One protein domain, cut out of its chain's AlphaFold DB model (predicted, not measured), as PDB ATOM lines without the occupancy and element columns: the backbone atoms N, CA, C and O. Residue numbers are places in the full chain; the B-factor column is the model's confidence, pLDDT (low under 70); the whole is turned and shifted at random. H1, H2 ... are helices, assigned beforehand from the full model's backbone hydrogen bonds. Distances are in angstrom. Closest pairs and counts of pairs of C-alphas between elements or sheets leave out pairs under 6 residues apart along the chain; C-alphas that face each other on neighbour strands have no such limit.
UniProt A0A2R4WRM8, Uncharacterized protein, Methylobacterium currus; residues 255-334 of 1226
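Overview. This is residues 255 to 334 of the 1226 residues of an uncharacterized protein of Methylobacterium currus (UniProt A0A2R4WRM8). Seven helices make a bracket with a filled middle: H6 and then H7 run one after the other along one long side, H1 and H5 stand at the two ends like legs, and H3 and H4 fill the space between the legs. H3 lies nearest the middle, with H4 side by side with it and running the other way, and the short H2 joins the end of H1 to H3. The printed part has 80 residues, 63 of them in the named helices, H1 to H7 in order along the chain; there is no named strand, and the class is all helix. It is compact, with a radius of gyration of the C-alphas of 12.2 A and spans of 32 by 23 by 17 A.

Arrangement. H1, residues 258 to 268, touches H7, residues 327 to 332, about perpendicular at 80 degrees; their closest C-alphas, of Ala 267 and Ile 331, are 4.8 A apart. H2, residues 270 to 273, only just touches H7, with 3 pairs of C-alphas within 8 A, the closest those of Ala 273 and Leu 327 at 7.7 A. H3, residues 276 to 286, touches H6, residues 312 to 325, at a steep tilt of 39 degrees, the same way; the closest C-alphas are those of Leu 276 and Arg 315, 6.1 A apart. H2 and H3 touch only at the corner, and only just, with 3 pairs of C-alphas within 8 A. H4, residues 289 to 296, is close to H3 but not clearly touching, at a shallow tilt of 16 degrees, opposite ways; the closest C-alphas, of Ala 283 and Ile 292, are 6.0 A apart. H4 touches residues 318 to 322 of H6 at a steep tilt of 49 degrees, opposite ways, with the C-alphas of Leu 295 and Ile 318 closest at 6.0 A. H5, residues 302 to 310, touches H6 only at the corner, and only just, with 3 pairs of C-alphas within 8 A, the closest those of Val 308 and Arg 314 at 5.8 A; the two are about perpendicular at 79 degrees. H6 and H7 meet only through their link. H1 and H5 are apart. Every O i to N i+4 pair is within hydrogen-bond range in H1, H3, H4, H5, H6 and H7; H2 is too short for such a pair, and its one O i to N i+3 pair is within range.

Along the chain. H1 begins at C-alpha 258, (68.859, 84.872, 121.621), and is 15.3 A long from first to last C-alpha. H2 is 6.1 A long, H3 15.0 A, H4 10.3 A and H5 12.0 A. H6 is the longest helix by residues, with 14, and runs 19.2 A from C-alpha 312 at (75.898, 107.547, 140.094). H7 is 8.5 A long and ends at C-alpha 332, (62.806, 82.580, 137.056).

Size, cuts and confidence. The two C-alphas farthest apart are those of Phe 257 and Asn 311, 34.4 A. The printed part has no cut, and the six links between helices are tight. The mean pLDDT of the printed part is 86.4, and residues 312 to 313 are under 70.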
ATOM      1  N   ASP A 255      66.280  87.631 117.297       72.19
ATOM      2  CA  ASP A 255      66.209  86.185 117.130       72.19
ATOM      3  C   ASP A 255      65.483  85.585 118.353       72.19
ATOM      4  O   ASP A 255      65.926  85.822 119.488       72.19
ATOM      5  N   PRO A 256      64.366  84.849 118.167       82.06
ATOM      6  CA  PRO A 256      63.615  84.253 119.270       82.06
ATOM      7  C   PRO A 256      64.477  83.326 120.135       82.06
ATOM      8  O   PRO A 256      64.129  83.088 121.286       82.06
ATOM      9  N   PHE A 257      65.623  82.855 119.635       84.44
ATOM     10  CA  PHE A 257      66.580  82.036 120.373       84.44
ATOM     11  C   PHE A 257      67.547  82.829 121.266       84.44
ATOM     12  O   PHE A 257      68.028  82.321 122.281       84.44
ATOM     13  N   LEU A 258      67.848  84.082 120.914       82.62
ATOM     14  CA  LEU A 258      68.859  84.872 121.621       82.62
ATOM     15  C   LEU A 258      68.376  85.291 123.013       82.62
ATOM     16  O   LEU A 258      69.140  85.262 123.976       82.62
ATOM     17  N   LYS A 259      67.097  85.662 123.121       85.94
ATOM     18  CA  LYS A 259      66.454  86.022 124.391       85.94
ATOM     19  C   LYS A 259      66.555  84.910 125.452       85.94
ATOM     20  O   LYS A 259      67.114  85.159 126.521       85.94
ATOM     21  N   PRO A 260      66.080  83.681 125.181       88.50
ATOM     22  CA  PRO A 260      66.179  82.579 126.130       88.50
ATOM     23  C   PRO A 260      67.627  82.254 126.529       88.50
ATOM     24  O   PRO A 260      67.885  82.009 127.705       88.50
ATOM     25  N   LEU A 261      68.588  82.329 125.598       86.50
ATOM     26  CA  LEU A 261      70.013  82.114 125.893       86.50
ATOM     27  C   LEU A 261      70.611  83.170 126.829       86.50
ATOM     28  O   LEU A 261      71.362  82.836 127.745       86.50
ATOM     29  N   GLN A 262      70.266  84.441 126.624       86.06
ATOM     30  CA  GLN A 262      70.696  85.528 127.502       86.06
ATOM     31  C   GLN A 262      70.125  85.374 128.914       86.06
ATOM     32  O   GLN A 262      70.855  85.586 129.878       86.06
ATOM     33  N   LEU A 263      68.859  84.966 129.049       89.25
ATOM     34  CA  LEU A 263      68.257  84.679 130.354       89.25
ATOM     35  C   LEU A 263      68.884  83.451 131.020       89.25
ATOM     36  O   LEU A 263      69.105  83.469 132.224       89.25
ATOM     37  N   GLN A 264      69.235  82.421 130.248       88.81
ATOM     38  CA  GLN A 264      69.977  81.260 130.743       88.81
ATOM     39  C   GLN A 264      71.350  81.648 131.303       88.81
ATOM     40  O   GLN A 264      71.686  81.273 132.424       88.81
ATOM     41  N   ALA A 265      72.118  82.470 130.586       85.06
ATOM     42  CA  ALA A 265      73.384  82.974 131.113       85.06
ATOM     43  C   ALA A 265      73.211  83.933 132.296       85.06
ATOM     44  O   ALA A 265      74.019  83.891 133.218       85.06
ATOM     45  N   LEU A 266      72.159  84.755 132.310       87.12
ATOM     46  CA  LEU A 266      71.834  85.608 133.453       87.12
ATOM     47  C   LEU A 266      71.438  84.781 134.689       87.12
ATOM     48  O   LEU A 266      71.797  85.146 135.801       87.12
ATOM     49  N   ALA A 267      70.744  83.655 134.508       88.31
ATOM     50  CA  ALA A 267      70.427  82.719 135.584       88.31
ATOM     51  C   ALA A 267      71.669  81.971 136.089       88.31
ATOM     52  O   ALA A 267      71.797  81.745 137.291       88.31
ATOM     53  N   ALA A 268      72.592  81.617 135.190       84.25
ATOM     54  CA  ALA A 268      73.869  81.009 135.551       84.25
ATOM     55  C   ALA A 268      74.814  81.995 136.263       84.25
ATOM     56  O   ALA A 268      75.624  81.574 137.086       84.25
ATOM     57  N   GLU A 269      74.719  83.292 135.952       86.44
ATOM     58  CA  GLU A 269      75.596  84.335 136.481       86.44
ATOM     59  C   GLU A 269      74.840  85.663 136.717       86.44
ATOM     60  O   GLU A 269      74.955  86.612 135.930       86.44
ATOM     61  N   PRO A 270      74.068  85.778 137.817       87.94
ATOM     62  CA  PRO A 270      73.240  86.957 138.096       87.94
ATOM     63  C   PRO A 270      74.018  88.274 138.186       87.94
ATOM     64  O   PRO A 270      73.464  89.338 137.902       87.94
ATOM     65  N   ARG A 271      75.320  88.224 138.524       82.62
ATOM     66  CA  ARG A 271      76.176  89.423 138.619       82.62
ATOM     67  C   ARG A 271      76.356  90.150 137.285       82.62
ATOM     68  O   ARG A 271      76.785  91.299 137.284       82.62
ATOM     69  N   LEU A 272      75.996  89.527 136.156       79.75
ATOM     70  CA  LEU A 272      75.987  90.187 134.845       79.75
ATOM     71  C   LEU A 272      75.040  91.399 134.803       79.75
ATOM     72  O   LEU A 272      75.285  92.328 134.038       79.75
ATOM     73  N   ALA A 273      74.010  91.447 135.657       87.12
ATOM     74  CA  ALA A 273      73.141  92.616 135.826       87.12
ATOM     75  C   ALA A 273      73.715  93.691 136.780       87.12
ATOM     76  O   ALA A 273      73.001  94.610 137.165       87.12
ATOM     77  N   GLY A 274      74.993  93.604 137.162       82.69
ATOM     78  CA  GLY A 274      75.631  94.518 138.116       82.69
ATOM     79  C   GLY A 274      76.076  95.869 137.544       82.69
ATOM     80  O   GLY A 274      76.708  96.644 138.255       82.69
ATOM     81  N   THR A 275      75.794  96.167 136.270       82.75
ATOM     82  CA  THR A 275      76.230  97.412 135.611       82.75
ATOM     83  C   THR A 275      75.079  98.102 134.880       82.75
ATOM     84  O   THR A 275      74.192  97.445 134.336       82.75
ATOM     85  N   LEU A 276      75.100  99.438 134.811       84.62
ATOM     86  CA  LEU A 276      74.055 100.216 134.133       84.62
ATOM     87  C   LEU A 276      73.894  99.855 132.641       84.62
ATOM     88  O   LEU A 276      72.748  99.717 132.215       84.62
ATOM     89  N   PRO A 277      74.964  99.675 131.834       81.50
ATOM     90  CA  PRO A 277      74.805  99.244 130.444       81.50
ATOM     91  C   PRO A 277      74.081  97.897 130.327       81.50
ATOM     92  O   PRO A 277      73.206  97.746 129.475       81.50
ATOM     93  N   ALA A 278      74.386  96.947 131.221       81.69
ATOM     94  CA  ALA A 278      73.711  95.652 131.258       81.69
ATOM     95  C   ALA A 278      72.245  95.790 131.667       81.69
ATOM     96  O   ALA A 278      71.374  95.245 130.996       81.69
ATOM     97  N   VAL A 279      71.954  96.573 132.708       89.06
ATOM     98  CA  VAL A 279      70.581  96.837 133.156       89.06
ATOM     99  C   VAL A 279      69.765  97.536 132.075       89.06
ATOM    100  O   VAL A 279      68.633  97.139 131.836       89.06
ATOM    101  N   HIS A 280      70.324  98.524 131.375       88.94
ATOM    102  CA  HIS A 280      69.642  99.199 130.271       88.94
ATOM    103  C   HIS A 280      69.316  98.238 129.126       88.94
ATOM    104  O   HIS A 280      68.180  98.222 128.653       88.94
ATOM    105  N   GLU A 281      70.265  97.398 128.718       84.94
ATOM    106  CA  GLU A 281      70.035  96.455 127.625       84.94
ATOM    107  C   GLU A 281      69.057  95.336 128.017       84.94
ATOM    108  O   GLU A 281      68.159  95.000 127.243       84.94
ATOM    109  N   LEU A 282      69.167  94.798 129.236       87.81
ATOM    110  CA  LEU A 282      68.209  93.826 129.766       87.81
ATOM    111  C   LEU A 282      66.815  94.456 129.913       87.81
ATOM    112  O   LEU A 282      65.823  93.858 129.498       87.81
ATOM    113  N   ALA A 283      66.723  95.682 130.430       91.12
ATOM    114  CA  ALA A 283      65.465  96.409 130.548       91.12
ATOM    115  C   ALA A 283      64.817  96.619 129.175       91.12
ATOM    116  O   ALA A 283      63.667  96.242 128.976       91.12
ATOM    117  N   ARG A 284      65.573  97.125 128.196       89.06
ATOM    118  CA  ARG A 284      65.101  97.347 126.822       89.06
ATOM    119  C   ARG A 284      64.573  96.074 126.157       89.06
ATOM    120  O   ARG A 284      63.643  96.148 125.357       89.06
ATOM    121  N   ARG A 285      65.167  94.913 126.459       85.50
ATOM    122  CA  ARG A 285      64.801  93.623 125.850       85.50
ATOM    123  C   ARG A 285      63.642  92.906 126.539       85.50
ATOM    124  O   ARG A 285      62.899  92.206 125.844       85.50
ATOM    125  N   TYR A 286      63.536  93.021 127.863       89.25
ATOM    126  CA  TYR A 286      62.661  92.169 128.678       89.25
ATOM    127  C   TYR A 286      61.610  92.914 129.499       89.25
ATOM    128  O   TYR A 286      60.716  92.271 130.044       89.25
ATOM    129  N   LEU A 287      61.703  94.237 129.609       92.81
ATOM    130  CA  LEU A 287      60.725  95.046 130.323       92.81
ATOM    131  C   LEU A 287      59.833  95.797 129.333       92.81
ATOM    132  O   LEU A 287      60.251  96.187 128.243       92.81
ATOM    133  N   SER A 288      58.575  95.995 129.714       92.94
ATOM    134  CA  SER A 288      57.644  96.834 128.963       92.94
ATOM    135  C   SER A 288      58.114  98.295 128.957       92.94
ATOM    136  O   SER A 288      58.768  98.732 129.906       92.94
ATOM    137  N   PRO A 289      57.728  99.117 127.963       92.38
ATOM    138  CA  PRO A 289      58.059 100.545 127.956       92.38
ATOM    139  C   PRO A 289      57.674 101.276 129.251       92.38
ATOM    140  O   PRO A 289      58.374 102.198 129.659       92.38
ATOM    141  N   ARG A 290      56.600 100.840 129.927       94.44
ATOM    142  CA  ARG A 290      56.170 101.379 131.223       94.44
ATOM    143  C   ARG A 290      57.091 100.961 132.367       94.44
ATOM    144  O   ARG A 290      57.409 101.800 133.199       94.44
ATOM    145  N   GLU A 291      57.520  99.701 132.417       96.00
ATOM    146  CA  GLU A 291      58.507  99.231 133.401       96.00
ATOM    147  C   GLU A 291      59.866  99.896 133.171       96.00
ATOM    148  O   GLU A 291      60.475 100.355 134.127       96.00
ATOM    149  N   ILE A 292      60.300 100.049 131.915       93.81
ATOM    150  CA  ILE A 292      61.513 100.800 131.568       93.81
ATOM    151  C   ILE A 292      61.373 102.257 132.017       93.81
ATOM    152  O   ILE A 292      62.260 102.776 132.686       93.81
ATOM    153  N   ALA A 293      60.258 102.920 131.700       92.81
ATOM    154  CA  ALA A 293      60.030 104.296 132.129       92.81
ATOM    155  C   ALA A 293      59.954 104.424 133.656       92.81
ATOM    156  O   ALA A 293      60.480 105.380 134.215       92.81
ATOM    157  N   GLY A 294      59.356 103.447 134.339       93.31
ATOM    158  CA  GLY A 294      59.325 103.376 135.797       93.31
ATOM    159  C   GLY A 294      60.714 103.178 136.399       93.31
ATOM    160  O   GLY A 294      61.039 103.844 137.379       93.31
ATOM    161  N   LEU A 295      61.535 102.317 135.794       95.12
ATOM    162  CA  LEU A 295      62.898 102.012 136.212       95.12
ATOM    163  C   LEU A 295      63.822 103.219 136.023       95.12
ATOM    164  O   LEU A 295      64.489 103.627 136.966       95.12
ATOM    165  N   PHE A 296      63.819 103.820 134.831       94.12
ATOM    166  CA  PHE A 296      64.690 104.942 134.473       94.12
ATOM    167  C   PHE A 296      64.135 106.311 134.888       94.12
ATOM    168  O   PHE A 296      64.869 107.296 134.841       94.12
ATOM    169  N   GLY A 297      62.871 106.410 135.309       90.81
ATOM    170  CA  GLY A 297      62.186 107.677 135.602       90.81
ATOM    171  C   GLY A 297      61.804 108.482 134.350       90.81
ATOM    172  O   GLY A 297      61.693 109.701 134.418       90.81
ATOM    173  N   GLY A 298      61.667 107.819 133.200       91.19
ATOM    174  CA  GLY A 298      61.382 108.407 131.889       91.19
ATOM    175  C   GLY A 298      61.764 107.457 130.753       91.19
ATOM    176  O   GLY A 298      62.390 106.421 130.983       91.19
ATOM    177  N   ARG A 299      61.397 107.785 129.508       89.75
ATOM    178  CA  ARG A 299      61.860 107.016 128.342       89.75
ATOM    179  C   ARG A 299      63.384 107.195 128.223       89.75
ATOM    180  O   ARG A 299      63.808 108.344 128.157       89.75
ATOM    181  N   PRO A 300      64.197 106.119 128.193       85.06
ATOM    182  CA  PRO A 300      65.657 106.205 128.120       85.06
ATOM    183  C   PRO A 300      66.097 106.638 126.720       85.06
ATOM    184  O   PRO A 300      66.546 105.836 125.907       85.06
ATOM    185  N   ASP A 301      65.897 107.916 126.420       85.81
ATOM    186  CA  ASP A 301      66.525 108.573 125.288       85.81
ATOM    187  C   ASP A 301      67.975 108.952 125.622       85.81
ATOM    188  O   ASP A 301      68.465 108.781 126.740       85.81
ATOM    189  N   ASN A 302      68.683 109.466 124.626       73.62
ATOM    190  CA  ASN A 302      70.090 109.826 124.747       73.62
ATOM    191  C   ASN A 302      70.348 110.897 125.818       73.62
ATOM    192  O   ASN A 302      71.406 110.890 126.451       73.62
ATOM    193  N   ALA A 303      69.397 111.809 126.034       77.62
ATOM    194  CA  ALA A 303      69.514 112.844 127.050       77.62
ATOM    195  C   ALA A 303      69.374 112.231 128.447       77.62
ATOM    196  O   ALA A 303      70.245 112.441 129.292       77.62
ATOM    197  N   LEU A 304      68.354 111.394 128.654       81.06
ATOM    198  CA  LEU A 304      68.123 110.691 129.910       81.06
ATOM    199  C   LEU A 304      69.248 109.700 130.220       81.06
ATOM    200  O   LEU A 304      69.703 109.624 131.356       81.06
ATOM    201  N   LEU A 305      69.751 108.957 129.234       80.81
ATOM    202  CA  LEU A 305      70.859 108.021 129.436       80.81
ATOM    203  C   LEU A 305      72.168 108.739 129.763       80.81
ATOM    204  O   LEU A 305      72.928 108.239 130.593       80.81
ATOM    205  N   ARG A 306      72.430 109.916 129.178       75.19
ATOM    206  CA  ARG A 306      73.557 110.773 129.581       75.19
ATOM    207  C   ARG A 306      73.376 111.319 130.991       75.19
ATOM    208  O   ARG A 306      74.327 111.290 131.769       75.19
ATOM    209  N   GLU A 307      72.168 111.756 131.329       83.06
ATOM    210  CA  GLU A 307      71.820 112.240 132.665       83.06
ATOM    211  C   GLU A 307      72.017 111.143 133.724       83.06
ATOM    212  O   GLU A 307      72.726 111.342 134.710       83.06
ATOM    213  N   VAL A 308      71.461 109.952 133.483       80.75
ATOM    214  CA  VAL A 308      71.617 108.763 134.329       80.75
ATOM    215  C   VAL A 308      73.088 108.356 134.403       80.75
ATOM    216  O   VAL A 308      73.600 108.129 135.494       80.75
ATOM    217  N   SER A 309      73.808 108.318 133.278       71.25
ATOM    218  CA  SER A 309      75.236 107.963 133.251       71.25
ATOM    219  C   SER A 309      76.102 108.930 134.057       71.25
ATOM    220  O   SER A 309      77.074 108.492 134.674       71.25
ATOM    221  N   GLY A 310      75.755 110.219 134.070       70.12
ATOM    222  CA  GLY A 310      76.417 111.255 134.864       70.12
ATOM    223  C   GLY A 310      76.023 111.269 136.346       70.12
ATOM    224  O   GLY A 310      76.701 111.924 137.140       70.12
ATOM    225  N   ASN A 311      74.969 110.541 136.735       75.94
ATOM    226  CA  ASN A 311      74.417 110.523 138.089       75.94
ATOM    227  C   ASN A 311      74.552 109.133 138.749       75.94
ATOM    228  O   ASN A 311      73.654 108.301 138.601       75.94
ATOM    229  N   PRO A 312      75.623 108.870 139.523       60.03
ATOM    230  CA  PRO A 312      75.898 107.547 140.094       60.03
ATOM    231  C   PRO A 312      74.825 107.017 141.053       60.03
ATOM    232  O   PRO A 312      74.639 105.807 141.103       60.03
ATOM    233  N   PHE A 313      74.071 107.878 141.746       68.06
ATOM    234  CA  PHE A 313      72.947 107.444 142.591       68.06
ATOM    235  C   PHE A 313      71.805 106.945 141.740       68.06
ATOM    236  O   PHE A 313      71.348 105.831 141.931       68.06
ATOM    237  N   ARG A 314      71.437 107.702 140.701       81.62
ATOM    238  CA  ARG A 314      70.426 107.248 139.748       81.62
ATOM    239  C   ARG A 314      70.855 105.944 139.071       81.62
ATOM    240  O   ARG A 314      70.010 105.088 138.855       81.62
ATOM    241  N   ARG A 315      72.152 105.748 138.788       83.62
ATOM    242  CA  ARG A 315      72.671 104.456 138.297       83.62
ATOM    243  C   ARG A 315      72.488 103.340 139.316       83.62
ATOM    244  O   ARG A 315      71.935 102.308 138.957       83.62
ATOM    245  N   LYS A 316      72.962 103.540 140.549       83.50
ATOM    246  CA  LYS A 316      72.871 102.559 141.633       83.50
ATOM    247  C   LYS A 316      71.414 102.218 141.930       83.50
ATOM    248  O   LYS A 316      71.080 101.045 141.917       83.50
ATOM    249  N   ASP A 317      70.547 103.218 142.057       86.81
ATOM    250  CA  ASP A 317      69.106 103.059 142.241       86.81
ATOM    251  C   ASP A 317      68.497 102.253 141.097       86.81
ATOM    252  O   ASP A 317      67.755 101.315 141.347       86.81
ATOM    253  N   ILE A 318      68.832 102.561 139.839       91.25
ATOM    254  CA  ILE A 318      68.371 101.787 138.680       91.25
ATOM    255  C   ILE A 318      68.868 100.340 138.751       91.25
ATOM    256  O   ILE A 318      68.088  99.425 138.496       91.25
ATOM    257  N   ILE A 319      70.132 100.106 139.108       88.19
ATOM    258  CA  ILE A 319      70.714  98.759 139.192       88.19
ATOM    259  C   ILE A 319      70.094  97.961 140.343       88.19
ATOM    260  O   ILE A 319      69.648  96.839 140.126       88.19
ATOM    261  N   GLU A 320      70.014  98.526 141.545       90.06
ATOM    262  CA  GLU A 320      69.424  97.890 142.726       90.06
ATOM    263  C   GLU A 320      67.927  97.662 142.543       90.06
ATOM    264  O   GLU A 320      67.414  96.587 142.847       90.06
ATOM    265  N   ARG A 321      67.218  98.647 141.987       92.75
ATOM    266  CA  ARG A 321      65.800  98.526 141.670       92.75
ATOM    267  C   ARG A 321      65.561  97.463 140.612       92.75
ATOM    268  O   ARG A 321      64.674  96.640 140.797       92.75
ATOM    269  N   PHE A 322      66.374  97.411 139.559       95.44
ATOM    270  CA  PHE A 322      66.317  96.322 138.588       95.44
ATOM    271  C   PHE A 322      66.613  94.969 139.247       95.44
ATOM    272  O   PHE A 322      65.858  94.019 139.053       95.44
ATOM    273  N   GLY A 323      67.662  94.892 140.071       92.81
ATOM    274  CA  GLY A 323      68.068  93.702 140.820       92.81
ATOM    275  C   GLY A 323      66.997  93.186 141.784       92.81
ATOM    276  O   GLY A 323      66.858  91.981 141.956       92.81
ATOM    277  N   ARG A 324      66.205  94.085 142.375       93.81
ATOM    278  CA  ARG A 324      65.127  93.756 143.316       93.81
ATOM    279  C   ARG A 324      63.793  93.474 142.624       93.81
ATOM    280  O   ARG A 324      63.132  92.499 142.959       93.81
ATOM    281  N   GLU A 325      63.378  94.324 141.686       94.19
ATOM    282  CA  GLU A 325      62.027  94.307 141.098       94.19
ATOM    283  C   GLU A 325      61.927  93.428 139.846       94.19
ATOM    284  O   GLU A 325      60.852  92.914 139.533       94.19
ATOM    285  N   HIS A 326      63.026  93.247 139.108       95.12
ATOM    286  CA  HIS A 326      62.983  92.649 137.772       95.12
ATOM    287  C   HIS A 326      63.864  91.411 137.636       95.12
ATOM    288  O   HIS A 326      63.413  90.404 137.090       95.12
ATOM    289  N   LEU A 327      65.091  91.441 138.161       93.69
ATOM    290  CA  LEU A 327      66.061  90.359 138.008       93.69
ATOM    291  C   LEU A 327      65.550  88.991 138.506       93.69
ATOM    292  O   LEU A 327      65.713  88.028 137.757       93.69
ATOM    293  N   PRO A 328      64.861  88.857 139.663       93.69
ATOM    294  CA  PRO A 328      64.353  87.561 140.113       93.69
ATOM    295  C   PRO A 328      63.326  86.973 139.139       93.69
ATOM    296  O   PRO A 328      63.365  85.780 138.846       93.69
ATOM    297  N   ARG A 329      62.454  87.819 138.567       92.25
ATOM    298  CA  ARG A 329      61.476  87.410 137.547       92.25
ATOM    299  C   ARG A 329      62.168  86.981 136.252       92.25
ATOM    300  O   ARG A 329      61.745  86.008 135.641       92.25
ATOM    301  N   LEU A 330      63.228  87.682 135.844       92.38
ATOM    302  CA  LEU A 330      64.000  87.342 134.644       92.38
ATOM    303  C   LEU A 330      64.771  86.024 134.804       92.38
ATOM    304  O   LEU A 330      64.764  85.211 133.886       92.38
ATOM    305  N   ILE A 331      65.373  85.783 135.973       91.06
ATOM    306  CA  ILE A 331      66.042  84.512 136.297       91.06
ATOM    307  C   ILE A 331      65.024  83.371 136.355       91.06
ATOM    308  O   ILE A 331      65.261  82.313 135.783       91.06
ATOM    309  N   ALA A 332      63.870  83.582 136.995       86.81
ATOM    310  CA  ALA A 332      62.806  82.580 137.056       86.81
ATOM    311  C   ALA A 332      62.208  82.263 135.674       86.81
ATOM    312  O   ALA A 332      61.736  81.150 135.451       86.81
ATOM    313  N   ALA A 333      62.245  83.225 134.748       89.25
ATOM    314  CA  ALA A 333      61.830  83.039 133.365       89.25
ATOM    315  C   ALA A 333      62.892  82.335 132.503       89.25
ATOM    316  O   ALA A 333      62.580  81.968 131.373       89.25
ATOM    317  N   ALA A 334      64.127  82.142 132.983       90.88
ATOM    318  CA  ALA A 334      65.159  81.479 132.199       90.88
ATOM    319  C   ALA A 334      64.696  80.069 131.786       90.88
ATOM    320  O   ALA A 334      64.248  79.285 132.631       90.88
TER     321      ALA A 334